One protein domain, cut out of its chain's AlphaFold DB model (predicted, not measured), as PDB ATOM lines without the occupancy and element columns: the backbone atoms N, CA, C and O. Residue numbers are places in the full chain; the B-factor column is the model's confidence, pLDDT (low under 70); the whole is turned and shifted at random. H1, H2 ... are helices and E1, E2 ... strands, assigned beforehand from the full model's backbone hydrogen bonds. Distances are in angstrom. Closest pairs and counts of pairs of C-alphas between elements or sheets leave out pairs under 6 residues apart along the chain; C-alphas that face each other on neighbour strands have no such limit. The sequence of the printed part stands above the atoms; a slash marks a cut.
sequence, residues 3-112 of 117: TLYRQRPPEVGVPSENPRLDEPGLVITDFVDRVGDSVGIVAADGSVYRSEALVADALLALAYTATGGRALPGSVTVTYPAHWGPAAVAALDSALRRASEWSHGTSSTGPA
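What this domain is: This is residues 3 to 112 of the 117 residues of the protein "Conserved protein of uncharacterized function, proline rich protein" of Mycobacterium tuberculosis (UniProt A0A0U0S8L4). One long helix, H1, runs through the middle of the model, between a lobe of loops with the short strand E1 on one side and a small lobe on the other, in which H2 covers one face of a two-stranded ribbon made of E2 and E3. A long looped stretch, residues 29 to 50, lies toward the end where H1 begins, and the short helix H3 makes a corner between H2 and E3. The printed part has 110 residues with three named helices and three named strands, in the order E1, H1, E2, H2, H3, E3; the sheet has the order E2, E3 and is parallel. The class is mixed, helices and strands, with under half of the residues in named elements. The whole is compact, with a radius of gyration of the C-alphas of 14.0 A, and rounded, with spans of 35 by 34 by 23 A.

Where its parts are: The printed part begins with residues 3 to 25, which hold no named element. The strand E1 is residues 26 to 28, 6.5 A from first to last C-alpha, and begins at C-alpha 26 at (1.014, -37.671, 43.224). After residues 29 to 50, again with no named element, the helix H1 takes residues 51 to 67; it is the longest helix, 24.4 A from C-alpha 51 at (6.309, -23.960, 43.041) to C-alpha 67 at (-8.885, -25.930, 61.995). The strand E2 is residues 75 to 80 and measures 16.8 A. The helix H2 is residues 86 to 98 and measures 18.5 A. The helix H3 is residues 100 to 103, 4.9 A long, and the strand E3 is residues 106 to 111, 17.1 A long, ending at C-alpha 111 at (10.198, -13.703, 57.349).

How they stand to each other: E1 pairs with no named strand, but residues 3 to 4 form a short antiparallel pairing with residues 26 to 27 of E1. Residues 41 to 42 form another, also antiparallel, with residues 48 to 49. E1 and H1 are apart, but only just, with their closest C-alphas 8.3 A apart. H1 touches H2 with residues 52 to 56 alone; the closest C-alphas, those of Glu 52 and Leu 92, are 5.0 A apart. The two helices stand at a steep tilt of 56 degrees and run the same way. H1 and H3 are close but not clearly touching, with the C-alphas of Leu 60 and Glu 101 closest at 7.7 A. E2 and E3 are parallel neighbours, with 24 degrees between their directions; C-alphas 78 and 109 face each other at 4.8 A. Across this pair, N 110 and O 78 are within hydrogen-bond range at 2.9 A, and N 78 and O 108 at 3.0 A. E2, H2, H3 and E3 form a strand-helix-strand unit, two parallel neighbour strands with helices between them along the chain, and its crossover is right-handed. The closest C-alphas of H2 and E3 are those of Asp 93 and Thr 109, 7.4 A apart. H2 and H3 only just touch, and only at the corner by their link, with 3 pairs of C-alphas within 8 A; the closest are those of Arg 97 and Ser 103, 5.7 A apart. In H1 and H2 every O i to N i+4 pair is within hydrogen-bond range, and H3 is too short for such a pair.

The domain as a whole: The C-alphas farthest apart in the domain are those of Asp 22 and Pro 86, at 37.5 A. The printed part has no cut. The link from E1 to H1, 22 residues, is long; the link from H1 to E2 is short, and those from E2 to H2, H2 to H3 and H3 to E3 are tight. The mean pLDDT of the printed part is 89.0; residues 103 to 109 and 111 to 112 are under 70, and the mean of E3 is 64.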
ATOM      1  N   THR A   3       1.187 -34.342  48.928       96.38
ATOM      2  CA  THR A   3       0.536 -35.371  48.114       96.38
ATOM      3  C   THR A   3      -0.710 -34.782  47.471       96.38
ATOM      4  O   THR A   3      -1.627 -34.341  48.166       96.38
ATOM      5  N   LEU A   4      -0.736 -34.758  46.139       95.12
ATOM      6  CA  LEU A   4      -1.866 -34.286  45.348       95.12
ATOM      7  C   LEU A   4      -2.790 -35.447  44.988       95.12
ATOM      8  O   LEU A   4      -2.343 -36.523  44.578       95.12
ATOM      9  N   TYR A   5      -4.089 -35.184  45.056       93.56
ATOM     10  CA  TYR A   5      -5.133 -36.124  44.681       93.56
ATOM     11  C   TYR A   5      -6.060 -35.505  43.640       93.56
ATOM     12  O   TYR A   5      -6.251 -34.293  43.592       93.56
ATOM     13  N   ARG A   6      -6.671 -36.346  42.799       88.69
ATOM     14  CA  ARG A   6      -7.618 -35.869  41.776       88.69
ATOM     15  C   ARG A   6      -9.003 -35.550  42.333       88.69
ATOM     16  O   ARG A   6      -9.699 -34.720  41.762       88.69
ATOM     17  N   GLN A   7      -9.425 -36.250  43.388       90.06
ATOM     18  CA  GLN A   7     -10.812 -36.234  43.878       90.06
ATOM     19  C   GLN A   7     -10.943 -35.809  45.346       90.06
ATOM     20  O   GLN A   7     -12.033 -35.885  45.907       90.06
ATOM     21  N   ARG A   8      -9.858 -35.348  45.971       89.50
ATOM     22  CA  ARG A   8      -9.860 -34.830  47.343       89.50
ATOM     23  C   ARG A   8      -8.820 -33.717  47.495       89.50
ATOM     24  O   ARG A   8      -7.950 -33.591  46.629       89.50
ATOM     25  N   PRO A   9      -8.896 -32.925  48.575       89.69
ATOM     26  CA  PRO A   9      -7.883 -31.925  48.877       89.69
ATOM     27  C   PRO A   9      -6.479 -32.539  49.004       89.69
ATOM     28  O   PRO A   9      -6.356 -33.709  49.381       89.69
ATOM     29  N   PRO A  10      -5.425 -31.766  48.704       93.19
ATOM     30  CA  PRO A  10      -4.054 -32.209  48.900       93.19
ATOM     31  C   PRO A  10      -3.724 -32.366  50.391       93.19
ATOM     32  O   PRO A  10      -4.318 -31.713  51.247       93.19
ATOM     33  N   GLU A  11      -2.748 -33.218  50.696       94.81
ATOM     34  CA  GLU A  11      -2.347 -33.560  52.066       94.81
ATOM     35  C   GLU A  11      -0.845 -33.329  52.265       94.81
ATOM     36  O   GLU A  11      -0.028 -33.659  51.400       94.81
ATOM     37  N   VAL A  12      -0.463 -32.777  53.419       94.56
ATOM     38  CA  VAL A  12       0.942 -32.528  53.786       94.56
ATOM     39  C   VAL A  12       1.460 -33.626  54.712       94.56
ATOM     40  O   VAL A  12       0.721 -34.176  55.529       94.56
ATOM     41  N   GLY A  13       2.760 -33.899  54.613       91.75
ATOM     42  CA  GLY A  13       3.491 -34.762  55.541       91.75
ATOM     43  C   GLY A  13       3.938 -36.063  54.896       91.75
ATOM     44  O   GLY A  13       3.985 -36.172  53.672       91.75
ATOM     45  N   VAL A  14       4.300 -37.030  55.735       90.88
ATOM     46  CA  VAL A  14       4.684 -38.391  55.341       90.88
ATOM     47  C   VAL A  14       3.709 -39.415  55.927       90.88
ATOM     48  O   VAL A  14       3.092 -39.134  56.957       90.88
ATOM     49  N   PRO A  15       3.570 -40.614  55.328       85.81
ATOM     50  CA  PRO A  15       2.600 -41.610  55.796       85.81
ATOM     51  C   PRO A  15       2.763 -42.025  57.266       85.81
ATOM     52  O   PRO A  15       1.782 -42.350  57.923       85.81
ATOM     53  N   SER A  16       3.984 -41.982  57.814       87.38
ATOM     54  CA  SER A  16       4.245 -42.283  59.229       87.38
ATOM     55  C   SER A  16       3.699 -41.235  60.203       87.38
ATOM     56  O   SER A  16       3.542 -41.531  61.383       87.38
ATOM     57  N   GLU A  17       3.431 -40.017  59.729       86.88
ATOM     58  CA  GLU A  17       3.011 -38.871  60.547       86.88
ATOM     59  C   GLU A  17       1.576 -38.428  60.240       86.88
ATOM     60  O   GLU A  17       0.902 -37.875  61.109       86.88
ATOM     61  N   ASN A  18       1.089 -38.683  59.022       89.44
ATOM     62  CA  ASN A  18      -0.258 -38.328  58.597       89.44
ATOM     63  C   ASN A  18      -1.031 -39.580  58.139       89.44
ATOM     64  O   ASN A  18      -0.869 -40.012  56.995       89.44
ATOM     65  N   PRO A  19      -1.926 -40.138  58.980       89.50
ATOM     66  CA  PRO A  19      -2.714 -41.319  58.629       89.50
ATOM     67  C   PRO A  19      -3.739 -41.064  57.512       89.50
ATOM     68  O   PRO A  19      -4.327 -42.019  57.022       89.50
ATOM     69  N   ARG A  20      -3.959 -39.806  57.092       87.25
ATOM     70  CA  ARG A  20      -4.806 -39.466  55.932       87.25
ATOM     71  C   ARG A  20      -4.148 -39.755  54.583       87.25
ATOM     72  O   ARG A  20      -4.808 -39.596  53.559       87.25
ATOM     73  N   LEU A  21      -2.865 -40.122  54.582       89.62
ATOM     74  CA  LEU A  21      -2.111 -40.574  53.411       89.62
ATOM     75  C   LEU A  21      -2.280 -42.092  53.227       89.62
ATOM     76  O   LEU A  21      -1.304 -42.842  53.202       89.62
ATOM     77  N   ASP A  22      -3.531 -42.540  53.157       90.12
ATOM     78  CA  ASP A  22      -3.950 -43.944  53.117       90.12
ATOM     79  C   ASP A  22      -4.188 -44.479  51.695       90.12
ATOM     80  O   ASP A  22      -4.301 -45.689  51.492       90.12
ATOM     81  N   GLU A  23      -4.200 -43.593  50.701       90.00
ATOM     82  CA  GLU A  23      -4.376 -43.934  49.292       90.00
ATOM     83  C   GLU A  23      -3.258 -43.353  48.400       90.00
ATOM     84  O   GLU A  23      -2.647 -42.330  48.746       90.00
ATOM     85  N   PRO A  24      -2.974 -43.973  47.234       89.44
ATOM     86  CA  PRO A  24      -1.966 -43.477  46.300       89.44
ATOM     87  C   PRO A  24      -2.300 -42.076  45.773       89.44
ATOM     88  O   PRO A  24      -3.411 -41.819  45.311       89.44
ATOM     89  N   GLY A  25      -1.304 -41.190  45.769       92.75
ATOM     90  CA  GLY A  25      -1.405 -39.838  45.225       92.75
ATOM     91  C   GLY A  25      -0.111 -39.399  44.545       92.75
ATOM     92  O   GLY A  25       0.909 -40.092  44.598       92.75
ATOM     93  N   LEU A  26      -0.152 -38.245  43.884       95.50
ATOM     94  CA  LEU A  26       1.014 -37.671  43.224       95.50
ATOM     95  C   LEU A  26       1.855 -36.917  44.254       95.50
ATOM     96  O   LEU A  26       1.471 -35.851  44.730       95.50
ATOM     97  N   VAL A  27       2.998 -37.495  44.610       95.56
ATOM     98  CA  VAL A  27       3.911 -36.927  45.602       95.56
ATOM     99  C   VAL A  27       4.790 -35.858  44.962       95.56
ATOM    100  O   VAL A  27       5.470 -36.111  43.970       95.56
ATOM    101  N   ILE A  28       4.798 -34.674  45.571       96.81
ATOM    102  CA  ILE A  28       5.578 -33.514  45.156       96.81
ATOM    103  C   ILE A  28       6.542 -33.105  46.281       96.81
ATOM    104  O   ILE A  28       6.154 -32.924  47.446       96.81
ATOM    105  N   THR A  29       7.815 -32.932  45.929       94.75
ATOM    106  CA  THR A  29       8.907 -32.495  46.816       94.75
ATOM    107  C   THR A  29       9.607 -31.259  46.255       94.75
ATOM    108  O   THR A  29       9.267 -30.792  45.170       94.75
ATOM    109  N   ASP A  30      10.524 -30.678  47.039       93.19
ATOM    110  CA  ASP A  30      11.446 -29.590  46.646       93.19
ATOM    111  C   ASP A  30      10.790 -28.271  46.192       93.19
ATOM    112  O   ASP A  30      11.456 -27.292  45.862       93.19
ATOM    113  N   PHE A  31       9.458 -28.205  46.218       96.06
ATOM    114  CA  PHE A  31       8.680 -27.062  45.751       96.06
ATOM    115  C   PHE A  31       8.849 -25.808  46.614       96.06
ATOM    116  O   PHE A  31       8.621 -24.711  46.122       96.06
ATOM    117  N   VAL A  32       9.271 -25.945  47.874       95.94
ATOM    118  CA  VAL A  32       9.573 -24.801  48.752       95.94
ATOM    119  C   VAL A  32      10.860 -24.104  48.307       95.94
ATOM    120  O   VAL A  32      10.903 -22.879  48.227       95.94
ATOM    121  N   ASP A  33      11.895 -24.865  47.956       94.06
ATOM    122  CA  ASP A  33      13.197 -24.309  47.570       94.06
ATOM    123  C   ASP A  33      13.185 -23.718  46.151       94.06
ATOM    124  O   ASP A  33      14.031 -22.899  45.800       94.06
ATOM    125  N   ARG A  34      12.195 -24.092  45.332       94.88
ATOM    126  CA  ARG A  34      12.045 -23.631  43.941       94.88
ATOM    127  C   ARG A  34      11.026 -22.508  43.762       94.88
ATOM    128  O   ARG A  34      10.597 -22.242  42.638       94.88
ATOM    129  N   VAL A  35      10.581 -21.855  44.831       96.00
ATOM    130  CA  VAL A  35       9.668 -20.710  44.707       96.00
ATOM    131  C   VAL A  35      10.352 -19.553  43.976       96.00
ATOM    132  O   VAL A  35      11.487 -19.192  44.273       96.00
ATOM    133  N   GLY A  36       9.651 -18.966  43.001       91.12
ATOM    134  CA  GLY A  36      10.195 -17.918  42.131       91.12
ATOM    135  C   GLY A  36      10.977 -18.437  40.918       91.12
ATOM    136  O   GLY A  36      11.319 -17.642  40.045       91.12
ATOM    137  N   ASP A  37      11.213 -19.749  40.820       91.06
ATOM    138  CA  ASP A  37      11.735 -20.393  39.614       91.06
ATOM    139  C   ASP A  37      10.645 -20.447  38.526       91.06
ATOM    140  O   ASP A  37       9.524 -20.907  38.760       91.06
ATOM    141  N   SER A  38      10.966 -19.987  37.315       87.50
ATOM    142  CA  SER A  38      10.034 -19.971  36.183       87.50
ATOM    143  C   SER A  38       9.784 -21.355  35.577       87.50
ATOM    144  O   SER A  38       8.767 -21.536  34.904       87.50
ATOM    145  N   VAL A  39      10.671 -22.325  35.818       91.38
ATOM    146  CA  VAL A  39      10.611 -23.671  35.226       91.38
ATOM    147  C   VAL A  39       9.493 -24.523  35.842       91.38
ATOM    148  O   VAL A  39       8.904 -25.352  35.151       91.38
ATOM    149  N   GLY A  40       9.167 -24.313  37.121       91.81
ATOM    150  CA  GLY A  40       8.187 -25.123  37.852       91.81
ATOM    151  C   GLY A  40       8.664 -26.549  38.177       91.81
ATOM    152  O   GLY A  40       9.742 -26.991  37.771       91.81
ATOM    153  N   ILE A  41       7.861 -27.274  38.955       96.44
ATOM    154  CA  ILE A  41       8.086 -28.670  39.338       96.44
ATOM    155  C   ILE A  41       7.457 -29.592  38.301       96.44
ATOM    156  O   ILE A  41       6.253 -29.521  38.063       96.44
ATOM    157  N   VAL A  42       8.264 -30.477  37.719       95.75
ATOM    158  CA  VAL A  42       7.771 -31.574  36.882       95.75
ATOM    159  C   VAL A  42       7.464 -32.749  37.797       95.75
ATOM    160  O   VAL A  42       8.357 -33.269  38.466       95.75
ATOM    161  N   ALA A  43       6.199 -33.134  37.861       94.62
ATOM    162  CA  ALA A  43       5.753 -34.250  38.673       94.62
ATOM    163  C   ALA A  43       5.985 -35.594  37.962       94.62
ATOM    164  O   ALA A  43       6.249 -35.649  36.759       94.62
ATOM    165  N   ALA A  44       5.862 -36.698  38.702       93.44
ATOM    166  CA  ALA A  44       6.098 -38.046  38.174       93.44
ATOM    167  C   ALA A  44       5.138 -38.450  37.036       93.44
ATOM    168  O   ALA A  44       5.457 -39.337  36.249       93.44
ATOM    169  N   ASP A  45       3.976 -37.801  36.935       93.62
ATOM    170  CA  ASP A  45       3.004 -37.999  35.857       93.62
ATOM    171  C   ASP A  45       3.276 -37.120  34.617       93.62
ATOM    172  O   ASP A  45       2.517 -37.168  33.649       93.62
ATOM    173  N   GLY A  46       4.351 -36.323  34.636       95.25
ATOM    174  CA  GLY A  46       4.740 -35.396  33.572       95.25
ATOM    175  C   GLY A  46       4.054 -34.027  33.634       95.25
ATOM    176  O   GLY A  46       4.403 -33.144  32.851       95.25
ATOM    177  N   SER A  47       3.113 -33.819  34.560       95.44
ATOM    178  CA  SER A  47       2.465 -32.523  34.762       95.44
ATOM    179  C   SER A  47       3.452 -31.504  35.339       95.44
ATOM    180  O   SER A  47       4.335 -31.847  36.127       95.44
ATOM    181  N   VAL A  48       3.291 -30.229  34.973       96.19
ATOM    182  CA  VAL A  48       4.132 -29.134  35.479       96.19
ATOM    183  C   VAL A  48       3.330 -28.245  36.418       96.19
ATOM    184  O   VAL A  48       2.273 -27.731  36.051       96.19
ATOM    185  N   TYR A  49       3.867 -28.020  37.612       96.19
ATOM    186  CA  TYR A  49       3.258 -27.206  38.657       96.19
ATOM    187  C   TYR A  49       4.136 -26.013  39.007       96.19
ATOM    188  O   TYR A  49       5.361 -26.105  39.067       96.19
ATOM    189  N   ARG A  50       3.513 -24.873  39.295       95.94
ATOM    190  CA  ARG A  50       4.223 -23.712  39.834       95.94
ATOM    191  C   ARG A  50       4.549 -23.946  41.304       95.94
ATOM    192  O   ARG A  50       3.654 -24.264  42.084       95.94
ATOM    193  N   SER A  51       5.809 -23.752  41.678       96.56
ATOM    194  CA  SER A  51       6.309 -23.960  43.041       96.56
ATOM    195  C   SER A  51       5.504 -23.176  44.085       96.56
ATOM    196  O   SER A  51       5.053 -23.735  45.078       96.56
ATOM    197  N   GLU A  52       5.226 -21.896  43.829       95.81
ATOM    198  CA  GLU A  52       4.435 -21.032  44.711       95.81
ATOM    199  C   GLU A  52       2.974 -21.479  44.866       95.81
ATOM    200  O   GLU A  52       2.383 -21.269  45.924       95.81
ATOM    201  N   ALA A  53       2.394 -22.115  43.842       95.25
ATOM    202  CA  ALA A  53       1.042 -22.660  43.928       95.25
ATOM    203  C   ALA A  53       1.023 -23.895  44.834       95.25
ATOM    204  O   ALA A  53       0.175 -23.998  45.710       95.25
ATOM    205  N   LEU A  54       2.031 -24.765  44.704       96.62
ATOM    206  CA  LEU A  54       2.202 -25.921  45.585       96.62
ATOM    207  C   LEU A  54       2.424 -25.502  47.045       96.62
ATOM    208  O   LEU A  54       1.897 -26.143  47.950       96.62
ATOM    209  N   VAL A  55       3.159 -24.409  47.298       96.56
ATOM    210  CA  VAL A  55       3.273 -23.849  48.657       96.56
ATOM    211  C   VAL A  55       1.923 -23.349  49.168       96.56
ATOM    212  O   VAL A  55       1.572 -23.649  50.306       96.56
ATOM    213  N   ALA A  56       1.150 -22.624  48.356       94.88
ATOM    214  CA  ALA A  56      -0.177 -22.154  48.754       94.88
ATOM    215  C   ALA A  56      -1.139 -23.317  49.072       94.88
ATOM    216  O   ALA A  56      -1.849 -23.263  50.079       94.88
ATOM    217  N   ASP A  57      -1.111 -24.383  48.271       94.88
ATOM    218  CA  ASP A  57      -1.900 -25.599  48.492       94.88
ATOM    219  C   ASP A  57      -1.462 -26.338  49.764       94.88
ATOM    220  O   ASP A  57      -2.296 -26.752  50.570       94.88
ATOM    221  N   ALA A  58      -0.150 -26.454  49.997       95.56
ATOM    222  CA  ALA A  58       0.390 -27.060  51.211       95.56
ATOM    223  C   ALA A  58      -0.007 -26.277  52.469       95.56
ATOM    224  O   ALA A  58      -0.422 -26.866  53.467       95.56
ATOM    225  N   LEU A  59       0.076 -24.945  52.426       94.88
ATOM    226  CA  LEU A  59      -0.377 -24.095  53.524       94.88
ATOM    227  C   LEU A  59      -1.879 -24.277  53.781       94.88
ATOM    228  O   LEU A  59      -2.304 -24.229  54.932       94.88
ATOM    229  N   LEU A  60      -2.679 -24.499  52.733       91.69
ATOM    230  CA  LEU A  60      -4.129 -24.620  52.858       91.69
ATOM    231  C   LEU A  60      -4.486 -25.959  53.504       91.69
ATOM    232  O   LEU A  60      -5.297 -26.005  54.426       91.69
ATOM    233  N   ALA A  61      -3.813 -27.031  53.085       92.94
ATOM    234  CA  ALA A  61      -3.913 -28.342  53.713       92.94
ATOM    235  C   ALA A  61      -3.524 -28.298  55.204       92.94
ATOM    236  O   ALA A  61      -4.219 -28.863  56.054       92.94
ATOM    237  N   LEU A  62      -2.452 -27.573  55.550       92.25
ATOM    238  CA  LEU A  62      -2.048 -27.361  56.944       92.25
ATOM    239  C   LEU A  62      -3.079 -26.544  57.727       92.25
ATOM    240  O   LEU A  62      -3.410 -26.908  58.854       92.25
ATOM    241  N   ALA A  63      -3.616 -25.476  57.135       91.38
ATOM    242  CA  ALA A  63      -4.645 -24.656  57.760       91.38
ATOM    243  C   ALA A  63      -5.902 -25.482  58.055       91.38
ATOM    244  O   ALA A  63      -6.367 -25.488  59.192       91.38
ATOM    245  N   TYR A  64      -6.392 -26.257  57.085       89.69
ATOM    246  CA  TYR A  64      -7.530 -27.156  57.282       89.69
ATOM    247  C   TYR A  64      -7.254 -28.244  58.321       89.69
ATOM    248  O   TYR A  64      -8.138 -28.592  59.103       89.69
ATOM    249  N   THR A  65      -6.027 -28.757  58.381       89.19
ATOM    250  CA  THR A  65      -5.629 -29.698  59.435       89.19
ATOM    251  C   THR A  65      -5.701 -29.036  60.813       89.19
ATOM    252  O   THR A  65      -6.274 -29.610  61.739       89.19
ATOM    253  N   ALA A  66      -5.189 -27.810  60.944       89.31
ATOM    254  CA  ALA A  66      -5.184 -27.054  62.195       89.31
ATOM    255  C   ALA A  66      -6.589 -26.606  62.641       89.31
ATOM    256  O   ALA A  66      -6.858 -26.534  63.839       89.31
ATOM    257  N   THR A  67      -7.497 -26.327  61.703       89.94
ATOM    258  CA  THR A  67      -8.885 -25.930  61.995       89.94
ATOM    259  C   THR A  67      -9.852 -27.111  62.104       89.94
ATOM    260  O   THR A  67     -11.040 -26.902  62.365       89.94
ATOM    261  N   GLY A  68      -9.389 -28.345  61.881       88.88
ATOM    262  CA  GLY A  68     -10.250 -29.530  61.844       88.88
ATOM    263  C   GLY A  68     -11.263 -29.507  60.693       88.88
ATOM    264  O   GLY A  68     -12.394 -29.954  60.865       88.88
ATOM    265  N   GLY A  69     -10.889 -28.946  59.541       86.56
ATOM    266  CA  GLY A  69     -11.747 -28.828  58.359       86.56
ATOM    267  C   GLY A  69     -12.647 -27.587  58.352       86.56
ATOM    268  O   GLY A  69     -13.439 -27.409  57.430       86.56
ATOM    269  N   ARG A  70     -12.559 -26.725  59.371       87.38
ATOM    270  CA  ARG A  70     -13.362 -25.498  59.457       87.38
ATOM    271  C   ARG A  70     -12.718 -24.356  58.667       87.38
ATOM    272  O   ARG A  70     -11.513 -24.367  58.427       87.38
ATOM    273  N   ALA A  71     -13.526 -23.358  58.304       86.44
ATOM    274  CA  ALA A  71     -13.056 -22.156  57.617       86.44
ATOM    275  C   ALA A  71     -11.864 -21.500  58.338       86.44
ATOM    276  O   ALA A  71     -11.780 -21.533  59.572       86.44
ATOM    277  N   LEU A  72     -10.965 -20.895  57.558       85.69
ATOM    278  CA  LEU A  72      -9.783 -20.212  58.075       85.69
ATOM    279  C   LEU A  72     -10.175 -19.037  58.996       85.69
ATOM    280  O   LEU A  72     -11.208 -18.391  58.784       85.69
ATOM    281  N   PRO A  73      -9.362 -18.733  60.025       83.12
ATOM    282  CA  PRO A  73      -9.582 -17.566  60.871       83.12
ATOM    283  C   PRO A  73      -9.410 -16.268  60.069       83.12
ATOM    284  O   PRO A  73      -8.667 -16.215  59.092       83.12
ATOM    285  N   GLY A  74     -10.058 -15.187  60.518       80.50
ATOM    286  CA  GLY A  74     -10.069 -13.900  59.804       80.50
ATOM    287  C   GLY A  74      -8.701 -13.218  59.638       80.50
ATOM    288  O   GLY A  74      -8.589 -12.259  58.873       80.50
ATOM    289  N   SER A  75      -7.666 -13.709  60.320       82.00
ATOM    290  CA  SER A  75      -6.276 -13.290  60.147       82.00
ATOM    291  C   SER A  75      -5.346 -14.498  60.165       82.00
ATOM    292  O   SER A  75      -5.373 -15.278  61.122       82.00
ATOM    293  N   VAL A  76      -4.484 -14.614  59.154       86.00
ATOM    294  CA  VAL A  76      -3.429 -15.632  59.098       86.00
ATOM    295  C   VAL A  76      -2.101 -14.964  58.762       86.00
ATOM    296  O   VAL A  76      -2.021 -14.135  57.853       86.00
ATOM    297  N   THR A  77      -1.056 -15.343  59.496       89.00
ATOM    298  CA  THR A  77       0.319 -14.931  59.216       89.00
ATOM    299  C   THR A  77       1.090 -16.099  58.620       89.00
ATOM    300  O   THR A  77       1.166 -17.165  59.230       89.00
ATOM    301  N   VAL A  78       1.678 -15.891  57.444       90.94
ATOM    302  CA  VAL A  78       2.535 -16.877  56.772       90.94
ATOM    303  C   VAL A  78       3.988 -16.454  56.919       90.94
ATOM    304  O   VAL A  78       4.329 -15.291  56.695       90.94
ATOM    305  N   THR A  79       4.848 -17.405  57.281       93.06
ATOM    306  CA  THR A  79       6.297 -17.191  57.311       93.06
ATOM    307  C   THR A  79       6.994 -17.887  56.147       93.06
ATOM    308  O   THR A  79       6.485 -18.887  55.640       93.06
ATOM    309  N   TYR A  80       8.136 -17.357  55.694       93.88
ATOM    310  CA  TYR A  80       8.914 -17.928  54.584       93.88
ATOM    311  C   TYR A  80      10.411 -18.095  54.910       93.88
ATOM    312  O   TYR A  80      10.927 -17.382  55.779       93.88
ATOM    313  N   PRO A  81      11.124 -19.012  54.215       95.44
ATOM    314  CA  PRO A  81      12.561 -19.218  54.387       95.44
ATOM    315  C   PRO A  81      13.381 -17.945  54.146       95.44
ATOM    316  O   PRO A  81      13.207 -17.263  53.140       95.44
ATOM    317  N   ALA A  82      14.344 -17.660  55.026       93.94
ATOM    318  CA  ALA A  82      15.151 -16.435  54.964       93.94
ATOM    319  C   ALA A  82      15.992 -16.283  53.680       93.94
ATOM    320  O   ALA A  82      16.398 -15.178  53.337       93.94
ATOM    321  N   HIS A  83      16.265 -17.385  52.975       91.69
ATOM    322  CA  HIS A  83      17.034 -17.374  51.731       91.69
ATOM    323  C   HIS A  83      16.195 -16.989  50.501       91.69
ATOM    324  O   HIS A  83      16.752 -16.797  49.421       91.69
ATOM    325  N   TRP A  84      14.869 -16.890  50.627       96.06
ATOM    326  CA  TRP A  84      14.020 -16.456  49.525       96.06
ATOM    327  C   TRP A  84      14.299 -14.999  49.160       96.06
ATOM    328  O   TRP A  84      14.192 -14.092  49.983       96.06
ATOM    329  N   GLY A  85      14.616 -14.771  47.886       95.44
ATOM    330  CA  GLY A  85      14.718 -13.423  47.338       95.44
ATOM    331  C   GLY A  85      13.342 -12.756  47.157       95.44
ATOM    332  O   GLY A  85      12.306 -13.425  47.197       95.44
ATOM    333  N   PRO A  86      13.303 -11.444  46.855       94.31
ATOM    334  CA  PRO A  86      12.053 -10.691  46.705       94.31
ATOM    335  C   PRO A  86      11.089 -11.267  45.660       94.31
ATOM    336  O   PRO A  86       9.877 -11.239  45.855       94.31
ATOM    337  N   ALA A  87      11.616 -11.823  44.564       93.69
ATOM    338  CA  ALA A  87      10.806 -12.441  43.515       93.69
ATOM    339  C   ALA A  87      10.056 -13.690  44.008       93.69
ATOM    340  O   ALA A  87       8.892 -13.879  43.662       93.69
ATOM    341  N   ALA A  88      10.692 -14.509  44.852       96.06
ATOM    342  CA  ALA A  88      10.067 -15.686  45.448       96.06
ATOM    343  C   ALA A  88       8.934 -15.282  46.406       96.06
ATOM    344  O   ALA A  88       7.822 -15.801  46.319       96.06
ATOM    345  N   VAL A  89       9.183 -14.279  47.254       96.06
ATOM    346  CA  VAL A  89       8.173 -13.741  48.182       96.06
ATOM    347  C   VAL A  89       6.985 -13.139  47.423       96.06
ATOM    348  O   VAL A  89       5.837 -13.418  47.762       96.06
ATOM    349  N   ALA A  90       7.239 -12.369  46.361       95.31
ATOM    350  CA  ALA A  90       6.186 -11.802  45.519       95.31
ATOM    351  C   ALA A  90       5.372 -12.882  44.786       95.31
ATOM    352  O   ALA A  90       4.152 -12.760  44.657       95.31
ATOM    353  N   ALA A  91       6.025 -13.957  44.329       95.81
ATOM    354  CA  ALA A  91       5.345 -15.093  43.717       95.81
ATOM    355  C   ALA A  91       4.412 -15.797  44.716       95.81
ATOM    356  O   ALA A  91       3.261 -16.074  44.370       95.81
ATOM    357  N   LEU A  92       4.863 -16.019  45.960       95.56
ATOM    358  CA  LEU A  92       4.015 -16.581  47.014       95.56
ATOM    359  C   LEU A  92       2.829 -15.662  47.344       95.56
ATOM    360  O   LEU A  92       1.698 -16.138  47.377       95.56
ATOM    361  N   ASP A  93       3.055 -14.359  47.536       94.19
ATOM    362  CA  ASP A  93       1.972 -13.398  47.811       94.19
ATOM    363  C   ASP A  93       0.921 -13.402  46.685       94.19
ATOM    364  O   ASP A  93      -0.283 -13.481  46.937       94.19
ATOM    365  N   SER A  94       1.365 -13.429  45.425       94.31
ATOM    366  CA  SER A  94       0.477 -13.548  44.263       94.31
ATOM    367  C   SER A  94      -0.290 -14.875  44.224       94.31
ATOM    368  O   SER A  94      -1.453 -14.903  43.813       94.31
ATOM    369  N   ALA A  95       0.334 -15.988  44.617       94.12
ATOM    370  CA  ALA A  95      -0.328 -17.287  44.688       94.12
ATOM    371  C   ALA A  95      -1.411 -17.308  45.775       94.12
ATOM    372  O   ALA A  95      -2.547 -17.678  45.484       94.12
ATOM    373  N   LEU A  96      -1.096 -16.821  46.981       92.25
ATOM    374  CA  LEU A  96      -2.048 -16.735  48.091       92.25
ATOM    375  C   LEU A  96      -3.251 -15.855  47.728       92.25
ATOM    376  O   LEU A  96      -4.386 -16.276  47.903       92.25
ATOM    377  N   ARG A  97      -3.038 -14.682  47.119       89.75
ATOM    378  CA  ARG A  97      -4.139 -13.790  46.703       89.75
ATOM    379  C   ARG A  97      -5.097 -14.405  45.684       89.75
ATOM    380  O   ARG A  97      -6.261 -14.011  45.636       89.75
ATOM    381  N   ARG A  98      -4.614 -15.316  44.833       87.62
ATOM    382  CA  ARG A  98      -5.437 -15.984  43.810       87.62
ATOM    383  C   ARG A  98      -6.303 -17.096  44.384       87.62
ATOM    384  O   ARG A  98      -7.339 -17.404  43.804       87.62
ATOM    385  N   ALA A  99      -5.892 -17.694  45.493       82.06
ATOM    386  CA  ALA A  99      -6.656 -18.737  46.148       82.06
ATOM    387  C   ALA A  99      -7.708 -18.104  47.071       82.06
ATOM    388  O   ALA A  99      -7.383 -17.425  48.043       82.06
ATOM    389  N   SER A 100      -8.988 -18.313  46.747       73.25
ATOM    390  CA  SER A 100     -10.120 -17.676  47.436       73.25
ATOM    391  C   SER A 100     -10.116 -17.935  48.942       73.25
ATOM    392  O   SER A 100     -10.358 -17.030  49.730       73.25
ATOM    393  N   GLU A 101      -9.738 -19.148  49.338       77.12
ATOM    394  CA  GLU A 101      -9.615 -19.589  50.734       77.12
ATOM    395  C   GLU A 101      -8.719 -18.672  51.582       77.12
ATOM    396  O   GLU A 101      -8.975 -18.462  52.765       77.12
ATOM    397  N   TRP A 102      -7.697 -18.072  50.965       75.94
ATOM    398  CA  TRP A 102      -6.788 -17.130  51.615       75.94
ATOM    399  C   TRP A 102      -7.262 -15.681  51.530       75.94
ATOM    400  O   TRP A 102      -6.926 -14.875  52.396       75.94
ATOM    401  N   SER A 103      -8.044 -15.332  50.505       63.19
ATOM    402  CA  SER A 103      -8.520 -13.963  50.280       63.19
ATOM    403  C   SER A 103      -9.781 -13.606  51.075       63.19
ATOM    404  O   SER A 103     -10.137 -12.430  51.154       63.19
ATOM    405  N   HIS A 104     -10.423 -14.585  51.723       56.53
ATOM    406  CA  HIS A 104     -11.568 -14.371  52.619       56.53
ATOM    407  C   HIS A 104     -11.198 -13.774  54.001       56.53
ATOM    408  O   HIS A 104     -12.094 -13.508  54.803       56.53
ATOM    409  N   GLY A 105      -9.912 -13.511  54.278       55.03
ATOM    410  CA  GLY A 105      -9.413 -12.876  55.508       55.03
ATOM    411  C   GLY A 105      -8.229 -11.931  55.258       55.03
ATOM    412  O   GLY A 105      -7.737 -11.802  54.140       55.03
ATOM    413  N   THR A 106      -7.750 -11.241  56.300       51.94
ATOM    414  CA  THR A 106      -6.549 -10.390  56.191       51.94
ATOM    415  C   THR A 106      -5.304 -11.265  56.335       51.94
ATOM    416  O   THR A 106      -4.909 -11.618  57.446       51.94
ATOM    417  N   SER A 107      -4.693 -11.651  55.217       58.47
ATOM    418  CA  SER A 107      -3.447 -12.425  55.191       58.47
ATOM    419  C   SER A 107      -2.218 -11.505  55.181       58.47
ATOM    420  O   SER A 107      -2.144 -10.584  54.366       58.47
ATOM    421  N   SER A 108      -1.240 -11.763  56.054       68.50
ATOM    422  CA  SER A 108       0.049 -11.052  56.094       68.50
ATOM    423  C   SER A 108       1.213 -12.039  55.987       68.50
ATOM    424  O   SER A 108       1.180 -13.110  56.591       68.50
ATOM    425  N   THR A 109       2.247 -11.675  55.228       67.81
ATOM    426  CA  THR A 109       3.428 -12.515  54.987       67.81
ATOM    427  C   THR A 109       4.664 -11.855  55.605       67.81
ATOM    428  O   THR A 109       4.904 -10.671  55.374       67.81
ATOM    429  N   GLY A 110       5.468 -12.603  56.367       75.06
ATOM    430  CA  GLY A 110       6.690 -12.109  57.022       75.06
ATOM    431  C   GLY A 110       7.830 -13.139  57.026       75.06
ATOM    432  O   GLY A 110       7.592 -14.310  56.756       75.06
ATOM    433  N   PRO A 111       9.087 -12.751  57.292       60.22
ATOM    434  CA  PRO A 111      10.198 -13.703  57.349       60.22
ATOM    435  C   PRO A 111      10.062 -14.658  58.546       60.22
ATOM    436  O   PRO A 111       9.677 -14.241  59.642       60.22
ATOM    437  N   ALA A 112      10.408 -15.937  58.363       65.38
ATOM    438  CA  ALA A 112      10.492 -16.882  59.475       65.38
ATOM    439  C   ALA A 112      11.670 -16.499  60.383       65.38
ATOM    440  O   ALA A 112      12.831 -16.617  59.994       65.38
TER     441      ALA A 112